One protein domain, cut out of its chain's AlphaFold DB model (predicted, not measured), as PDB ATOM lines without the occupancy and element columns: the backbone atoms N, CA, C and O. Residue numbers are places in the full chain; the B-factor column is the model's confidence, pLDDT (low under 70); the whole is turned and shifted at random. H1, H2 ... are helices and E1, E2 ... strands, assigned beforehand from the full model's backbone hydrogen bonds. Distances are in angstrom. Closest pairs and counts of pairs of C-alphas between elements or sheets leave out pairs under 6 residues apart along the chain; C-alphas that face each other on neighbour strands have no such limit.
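AT A GLANCE: This is residues 58 to 95 and 252 to 277 of the 277 residues of the protein "LytR_C domain-containing protein" of Streptomyces sp. NRRL S-495 (UniProt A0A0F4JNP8). This flat model has little regular structure: a small strand hairpin, E1 and E2, leads into helix H1 along one side, and residues 259 to 277 make a wide loop on the other, with short helix H2 between. The order is E1, E2, H1, H2, the sheet antiparallel; the class is mixed, with only 23 of 64 printed residues in named elements. It is only just loose, close to compact, with a radius of gyration of the C-alphas of 12.9 A and spans of 38 by 30 by 15 A.

IN THESE COORDINATES: Find C-alpha 63 at (40.214, 254.918, -194.553), where E1, residues 63 to 65, begins. E2 is residues 72 to 74. H1, residues 76 to 87, runs 16.1 A. H2, residues 254 to 258, ends at (33.670, 261.766, -183.128).

HOW THE PARTS SIT: In the hairpin, N 64 and O 73 are 2.8 A apart, within hydrogen-bond range. Both helices have every O i to N i+4 pair within range. H1 and H2 are apart.

THE WHOLE: Residues 96 to 251 are not printed; C-alphas 95 and 252 are 11.2 A apart. Look for pLDDT under 70 at residues 93 to 95, 255, 267 and 269 to 277.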
ATOM      1  N   PHE A  58      30.557 251.432-181.978       83.31
ATOM      2  CA  PHE A  58      30.915 251.018-183.327       83.31
ATOM      3  C   PHE A  58      31.872 252.044-183.931       83.31
ATOM      4  O   PHE A  58      31.553 253.230-183.997       83.31
ATOM      5  N   VAL A  59      33.028 251.574-184.396       84.25
ATOM      6  CA  VAL A  59      34.063 252.401-185.028       84.25
ATOM      7  C   VAL A  59      34.392 251.805-186.389       84.25
ATOM      8  O   VAL A  59      34.522 250.588-186.529       84.25
ATOM      9  N   THR A  60      34.525 252.660-187.400       82.50
ATOM     10  CA  THR A  60      35.005 252.244-188.722       82.50
ATOM     11  C   THR A  60      36.516 252.420-188.776       82.50
ATOM     12  O   THR A  60      37.039 253.434-188.317       82.50
ATOM     13  N   LEU A  61      37.227 251.440-189.344       85.81
ATOM     14  CA  LEU A  61      38.669 251.565-189.543       85.81
ATOM     15  C   LEU A  61      38.986 252.827-190.364       85.81
ATOM     16  O   LEU A  61      38.313 253.052-191.366       85.81
ATOM     17  N   PRO A  62      40.005 253.622-189.993       82.06
ATOM     18  CA  PRO A  62      40.341 254.850-190.710       82.06
ATOM     19  C   PRO A  62      40.708 254.545-192.166       82.06
ATOM     20  O   PRO A  62      41.632 253.769-192.421       82.06
ATOM     21  N   TRP A  63      40.008 255.150-193.123       87.81
ATOM     22  CA  TRP A  63      40.214 254.918-194.553       87.81
ATOM     23  C   TRP A  63      40.151 256.228-195.349       87.81
ATOM     24  O   TRP A  63      39.633 257.235-194.872       87.81
ATOM     25  N   ARG A  64      40.703 256.220-196.564       81.31
ATOM     26  CA  ARG A  64      40.668 257.335-197.519       81.31
ATOM     27  C   ARG A  64      40.480 256.824-198.941       81.31
ATOM     28  O   ARG A  64      40.917 255.719-199.265       81.31
ATOM     29  N   TYR A  65      39.889 257.638-199.810       84.38
ATOM     30  CA  TYR A  65      39.881 257.334-201.236       84.38
ATOM     31  C   TYR A  65      41.290 257.421-201.811       84.38
ATOM     32  O   TYR A  65      42.082 258.312-201.486       84.38
ATOM     33  N   ARG A  66      41.597 256.479-202.693       82.00
ATOM     34  CA  ARG A  66      42.793 256.545-203.516       82.00
ATOM     35  C   ARG A  66      42.512 257.454-204.701       82.00
ATOM     36  O   ARG A  66      41.451 257.405-205.313       82.00
ATOM     37  N   THR A  67      43.469 258.313-205.024       79.12
ATOM     38  CA  THR A  67      43.335 259.262-206.140       79.12
ATOM     39  C   THR A  67      43.673 258.637-207.492       79.12
ATOM     40  O   THR A  67      43.387 259.231-208.527       79.12
ATOM     41  N   VAL A  68      44.292 257.454-207.490       77.38
ATOM     42  CA  VAL A  68      44.811 256.783-208.693       77.38
ATOM     43  C   VAL A  68      43.859 255.720-209.250       77.38
ATOM     44  O   VAL A  68      43.887 255.423-210.440       77.38
ATOM     45  N   ASP A  69      42.985 255.178-208.412       74.44
ATOM     46  CA  ASP A  69      41.999 254.140-208.705       74.44
ATOM     47  C   ASP A  69      40.798 254.327-207.767       74.44
ATOM     48  O   ASP A  69      40.934 254.877-206.679       74.44
ATOM     49  N   LYS A  70      39.598 253.885-208.168       77.44
ATOM     50  CA  LYS A  70      38.352 254.030-207.378       77.44
ATOM     51  C   LYS A  70      38.307 253.108-206.142       77.44
ATOM     52  O   LYS A  70      37.246 252.629-205.753       77.44
ATOM     53  N   ASN A  71      39.462 252.834-205.553       86.44
ATOM     54  CA  ASN A  71      39.659 251.961-204.413       86.44
ATOM     55  C   ASN A  71      39.861 252.800-203.140       86.44
ATOM     56  O   ASN A  71      40.062 254.017-203.188       86.44
ATOM     57  N   ILE A  72      39.809 252.136-201.988       88.38
ATOM     58  CA  ILE A  72      40.069 252.738-200.678       88.38
ATOM     59  C   ILE A  72      41.430 252.271-200.151       88.38
ATOM     60  O   ILE A  72      41.807 251.117-200.348       88.38
ATOM     61  N   ASP A  73      42.155 253.166-199.487       84.38
ATOM     62  CA  ASP A  73      43.342 252.856-198.690       84.38
ATOM     63  C   ASP A  73      42.987 252.992-197.207       84.38
ATOM     64  O   ASP A  73      42.269 253.913-196.815       84.38
ATOM     65  N   ILE A  74      43.547 252.127-196.368       87.69
ATOM     66  CA  ILE A  74      43.521 252.317-194.914       87.69
ATOM     67  C   ILE A  74      44.521 253.423-194.558       87.69
ATOM     68  O   ILE A  74      45.617 253.502-195.115       87.69
ATOM     69  N   VAL A  75      44.159 254.294-193.619       86.50
ATOM     70  CA  VAL A  75      45.089 255.281-193.061       86.50
ATOM     71  C   VAL A  75      45.932 254.583-191.992       86.50
ATOM     72  O   VAL A  75      45.585 254.587-190.813       86.50
ATOM     73  N   ASP A  76      47.037 253.954-192.409       83.19
ATOM     74  CA  ASP A  76      47.873 253.080-191.564       83.19
ATOM     75  C   ASP A  76      48.263 253.694-190.216       83.19
ATOM     76  O   ASP A  76      48.247 253.013-189.191       83.19
ATOM     77  N   ALA A  77      48.610 254.984-190.195       81.19
ATOM     78  CA  ALA A  77      49.036 255.662-188.975       81.19
ATOM     79  C   ALA A  77      47.923 255.708-187.917       81.19
ATOM     80  O   ALA A  77      48.177 255.449-186.741       81.19
ATOM     81  N   ASP A  78      46.697 256.007-188.336       79.56
ATOM     82  CA  ASP A  78      45.556 256.137-187.436       79.56
ATOM     83  C   ASP A  78      44.954 254.773-187.108       79.56
ATOM     84  O   ASP A  78      44.602 254.513-185.958       79.56
ATOM     85  N   ALA A  79      44.938 253.853-188.079       85.50
ATOM     86  CA  ALA A  79      44.567 252.465-187.842       85.50
ATOM     87  C   ALA A  79      45.504 251.819-186.813       85.50
ATOM     88  O   ALA A  79      45.043 251.149-185.893       85.50
ATOM     89  N   LYS A  80      46.819 252.058-186.908       84.25
ATOM     90  CA  LYS A  80      47.788 251.546-185.935       84.25
ATOM     91  C   LYS A  80      47.535 252.085-184.529       84.25
ATOM     92  O   LYS A  80      47.593 251.302-183.588       84.25
ATOM     93  N   LYS A  81      47.227 253.376-184.384       82.44
ATOM     94  CA  LYS A  81      46.865 253.951-183.079       82.44
ATOM     95  C   LYS A  81      45.609 253.295-182.516       82.44
ATOM     96  O   LYS A  81      45.637 252.873-181.371       82.44
ATOM     97  N   LEU A  82      44.566 253.126-183.334       85.31
ATOM     98  CA  LEU A  82      43.347 252.420-182.931       85.31
ATOM     99  C   LEU A  82      43.652 250.999-182.431       85.31
ATOM    100  O   LEU A  82      43.182 250.607-181.367       85.31
ATOM    101  N   TRP A  83      44.491 250.248-183.146       88.38
ATOM    102  CA  TRP A  83      44.899 248.906-182.721       88.38
ATOM    103  C   TRP A  83      45.764 248.896-181.458       88.38
ATOM    104  O   TRP A  83      45.626 247.986-180.644       88.38
ATOM    105  N   ASP A  84      46.662 249.866-181.293       85.06
ATOM    106  CA  ASP A  84      47.507 249.971-180.104       85.06
ATOM    107  C   ASP A  84      46.663 250.348-178.864       85.06
ATOM    108  O   ASP A  84      46.869 249.761-177.806       85.06
ATOM    109  N   THR A  85      45.659 251.225-179.006       83.75
ATOM    110  CA  THR A  85      44.667 251.552-177.959       83.75
ATOM    111  C   THR A  85      43.853 250.323-177.552       83.75
ATOM    112  O   THR A  85      43.760 250.017-176.366       83.75
ATOM    113  N   LEU A  86      43.330 249.562-178.523       85.62
ATOM    114  CA  LEU A  86      42.572 248.335-178.245       85.62
ATOM    115  C   LEU A  86      43.421 247.270-177.536       85.62
ATOM    116  O   LEU A  86      42.929 246.589-176.647       85.62
ATOM    117  N   LYS A  87      44.701 247.128-177.905       84.94
ATOM    118  CA  LYS A  87      45.632 246.203-177.226       84.94
ATOM    119  C   LYS A  87      45.983 246.627-175.804       84.94
ATOM    120  O   LYS A  87      46.444 245.791-175.036       84.94
ATOM    121  N   ALA A  88      45.849 247.912-175.494       81.44
ATOM    122  CA  ALA A  88      46.124 248.472-174.180       81.44
ATOM    123  C   ALA A  88      44.884 248.491-173.269       81.44
ATOM    124  O   ALA A  88      44.940 249.118-172.215       81.44
ATOM    125  N   ASP A  89      43.777 247.854-173.675       80.88
ATOM    126  CA  ASP A  89      42.494 247.858-172.957       80.88
ATOM    127  C   ASP A  89      41.977 249.277-172.648       80.88
ATOM    128  O   ASP A  89      41.360 249.552-171.615       80.88
ATOM    129  N   GLN A  90      42.230 250.205-173.572       79.75
ATOM    130  CA  GLN A  90      41.742 251.576-173.494       79.75
ATOM    131  C   GLN A  90      40.470 251.744-174.323       79.75
ATOM    132  O   GLN A  90      40.344 251.222-175.435       79.75
ATOM    133  N   THR A  91      39.515 252.494-173.783       80.38
ATOM    134  CA  THR A  91      38.282 252.854-174.471       80.38
ATOM    135  C   THR A  91      38.556 253.894-175.560       80.38
ATOM    136  O   THR A  91      39.572 254.594-175.571       80.38
ATOM    137  N   ILE A  92      37.630 254.006-176.512       76.56
ATOM    138  CA  ILE A  92      37.768 254.893-177.678       76.56
ATOM    139  C   ILE A  92      37.737 256.380-177.284       76.56
ATOM    140  O   ILE A  92      38.335 257.210-177.963       76.56
ATOM    141  N   ASP A  93      37.097 256.720-176.167       69.31
ATOM    142  CA  ASP A  93      37.102 258.048-175.544       69.31
ATOM    143  C   ASP A  93      38.342 258.308-174.662       69.31
ATOM    144  O   ASP A  93      38.471 259.382-174.077       69.31
ATOM    145  N   GLY A  94      39.289 257.364-174.614       61.03
ATOM    146  CA  GLY A  94      40.569 257.514-173.921       61.03
ATOM    147  C   GLY A  94      40.533 257.193-172.427       61.03
ATOM    148  O   GLY A  94      41.491 257.516-171.725       61.03
ATOM    149  N   GLN A  95      39.466 256.561-171.938       57.50
ATOM    150  CA  GLN A  95      39.377 256.054-170.569       57.50
ATOM    151  C   GLN A  95      39.970 254.642-170.476       57.50
ATOM    152  O   GLN A  95      40.062 253.912-171.461       57.50
ATOM    153  N   LEU A 252      43.649 259.068-179.413       72.25
ATOM    154  CA  LEU A 252      43.115 258.799-180.744       72.25
ATOM    155  C   LEU A 252      42.792 260.126-181.449       72.25
ATOM    156  O   LEU A 252      42.387 261.092-180.794       72.25
ATOM    157  N   PRO A 253      42.984 260.211-182.776       71.62
ATOM    158  CA  PRO A 253      42.588 261.399-183.515       71.62
ATOM    159  C   PRO A 253      41.100 261.674-183.273       71.62
ATOM    160  O   PRO A 253      40.265 260.772-183.345       71.62
ATOM    161  N   SER A 254      40.776 262.933-182.979       71.50
ATOM    162  CA  SER A 254      39.435 263.357-182.565       71.50
ATOM    163  C   SER A 254      38.353 263.049-183.599       71.50
ATOM    164  O   SER A 254      37.204 262.856-183.217       71.50
ATOM    165  N   SER A 255      38.710 262.943-184.882       68.81
ATOM    166  CA  SER A 255      37.805 262.480-185.935       68.81
ATOM    167  C   SER A 255      37.303 261.060-185.681       68.81
ATOM    168  O   SER A 255      36.109 260.824-185.783       68.81
ATOM    169  N   LEU A 256      38.166 260.132-185.260       72.81
ATOM    170  CA  LEU A 256      37.759 258.751-184.981       72.81
ATOM    171  C   LEU A 256      36.903 258.629-183.729       72.81
ATOM    172  O   LEU A 256      36.011 257.788-183.681       72.81
ATOM    173  N   VAL A 257      37.171 259.467-182.731       76.56
ATOM    174  CA  VAL A 257      36.354 259.523-181.516       76.56
ATOM    175  C   VAL A 257      34.981 260.126-181.829       76.56
ATOM    176  O   VAL A 257      33.975 259.637-181.330       76.56
ATOM    177  N   ALA A 258      34.920 261.138-182.699       73.62
ATOM    178  CA  ALA A 258      33.670 261.766-183.128       73.62
ATOM    179  C   ALA A 258      32.842 260.890-184.089       73.62
ATOM    180  O   ALA A 258      31.615 260.935-184.047       73.62
ATOM    181  N   ASP A 259      33.498 260.094-184.939       74.00
ATOM    182  CA  ASP A 259      32.853 259.122-185.833       74.00
ATOM    183  C   ASP A 259      32.428 257.833-185.104       74.00
ATOM    184  O   ASP A 259      31.709 257.007-185.674       74.00
ATOM    185  N   ALA A 260      32.851 257.630-183.851       78.62
ATOM    186  CA  ALA A 260      32.403 256.503-183.046       78.62
ATOM    187  C   ALA A 260      30.913 256.645-182.709       78.62
ATOM    188  O   ALA A 260      30.439 257.699-182.285       78.62
ATOM    189  N   ARG A 261      30.159 255.558-182.883       78.00
ATOM    190  CA  ARG A 261      28.698 255.555-182.726       78.00
ATOM    191  C   ARG A 261      28.265 254.575-181.664       78.00
ATOM    192  O   ARG A 261      28.655 253.412-181.693       78.00
ATOM    193  N   SER A 262      27.431 255.035-180.752       81.06
ATOM    194  CA  SER A 262      26.837 254.206-179.719       81.06
ATOM    195  C   SER A 262      25.788 253.254-180.286       81.06
ATOM    196  O   SER A 262      25.158 253.534-181.309       81.06
ATOM    197  N   ALA A 263      25.555 252.118-179.634       77.06
ATOM    198  CA  ALA A 263      24.554 251.160-180.095       77.06
ATOM    199  C   ALA A 263      23.106 251.621-179.861       77.06
ATOM    200  O   ALA A 263      22.185 251.093-180.495       77.06
ATOM    201  N   ASP A 264      22.919 252.591-178.967       75.00
ATOM    202  CA  ASP A 264      21.673 253.311-178.702       75.00
ATOM    203  C   ASP A 264      21.505 254.597-179.532       75.00
ATOM    204  O   ASP A 264      20.409 255.163-179.521       75.00
ATOM    205  N   ASP A 265      22.522 255.024-180.297       75.38
ATOM    206  CA  ASP A 265      22.391 256.179-181.191       75.38
ATOM    207  C   ASP A 265      21.351 255.917-182.288       75.38
ATOM    208  O   ASP A 265      21.209 254.811-182.828       75.38
ATOM    209  N   ASN A 266      20.635 256.974-182.670       73.75
ATOM    210  CA  ASN A 266      19.664 256.921-183.752       73.75
ATOM    211  C   ASN A 266      20.349 256.584-185.083       73.75
ATOM    212  O   ASN A 266      21.268 257.265-185.530       73.75
ATOM    213  N   ILE A 267      19.852 255.550-185.759       66.12
ATOM    214  CA  ILE A 267      20.454 255.017-186.984       66.12
ATOM    215  C   ILE A 267      20.461 256.006-188.160       66.12
ATOM    216  O   ILE A 267      21.237 255.823-189.093       66.12
ATOM    217  N   CYS A 268      19.595 257.022-188.126       70.38
ATOM    218  CA  CYS A 268      19.447 258.001-189.204       70.38
ATOM    219  C   CYS A 268      20.260 259.285-188.989       70.38
ATOM    220  O   CYS A 268      20.385 260.073-189.923       70.38
ATOM    221  N   ASP A 269      20.811 259.500-187.794       66.31
ATOM    222  CA  ASP A 269      21.591 260.702-187.496       66.31
ATOM    223  C   ASP A 269      23.058 260.510-187.908       66.31
ATOM    224  O   ASP A 269      23.563 259.396-187.853       66.31
ATOM    225  N   ASN A 270      23.760 261.575-188.311       60.00
ATOM    226  CA  ASN A 270      25.204 261.579-188.616       60.00
ATOM    227  C   ASN A 270      25.706 260.401-189.490       60.00
ATOM    228  O   ASN A 270      26.730 259.792-189.198       60.00
ATOM    229  N   THR A 271      25.000 260.061-190.571       60.56
ATOM    230  CA  THR A 271      25.343 258.949-191.487       60.56
ATOM    231  C   THR A 271      26.546 259.232-192.399       60.56
ATOM    232  O   THR A 271      26.721 258.571-193.425       60.56
ATOM    233  N   THR A 272      27.385 260.208-192.044       54.41
ATOM    234  CA  THR A 272      28.631 260.476-192.758       54.41
ATOM    235  C   THR A 272      29.596 259.319-192.517       54.41
ATOM    236  O   THR A 272      30.028 259.064-191.400       54.41
ATOM    237  N   TYR A 273      29.892 258.560-193.570       51.84
ATOM    238  CA  TYR A 273      30.863 257.474-193.512       51.84
ATOM    239  C   TYR A 273      32.245 258.028-193.824       51.84
ATOM    240  O   TYR A 273      32.616 258.159-194.989       51.84
ATOM    241  N   GLY A 274      32.995 258.320-192.762       47.78
ATOM    242  CA  GLY A 274      34.358 258.824-192.839       47.78
ATOM    243  C   GLY A 274      34.417 260.279-193.293       47.78
ATOM    244  O   GLY A 274      33.630 260.744-194.115       47.78
ATOM    245  N   SER A 275      35.401 261.011-192.778       41.69
ATOM    246  CA  SER A 275      35.799 262.311-193.315       41.69
ATOM    247  C   SER A 275      36.466 262.129-194.691       41.69
ATOM    248  O   SER A 275      37.668 262.336-194.852       41.69
ATOM    249  N   GLY A 276      35.709 261.649-195.677       41.41
ATOM    250  CA  GLY A 276      36.127 261.568-197.068       41.41
ATOM    251  C   GLY A 276      35.989 262.939-197.712       41.41
ATOM    252  O   GLY A 276      34.934 263.253-198.261       41.41
ATOM    253  N   GLY A 277      37.039 263.753-197.590       35.56
ATOM    254  CA  GLY A 277      37.320 264.807-198.567       35.56
ATOM    255  C   GLY A 277      37.713 264.224-199.919       35.56
ATOM    256  O   GLY A 277      38.149 263.048-199.957       35.56
TER     257      GLY A 277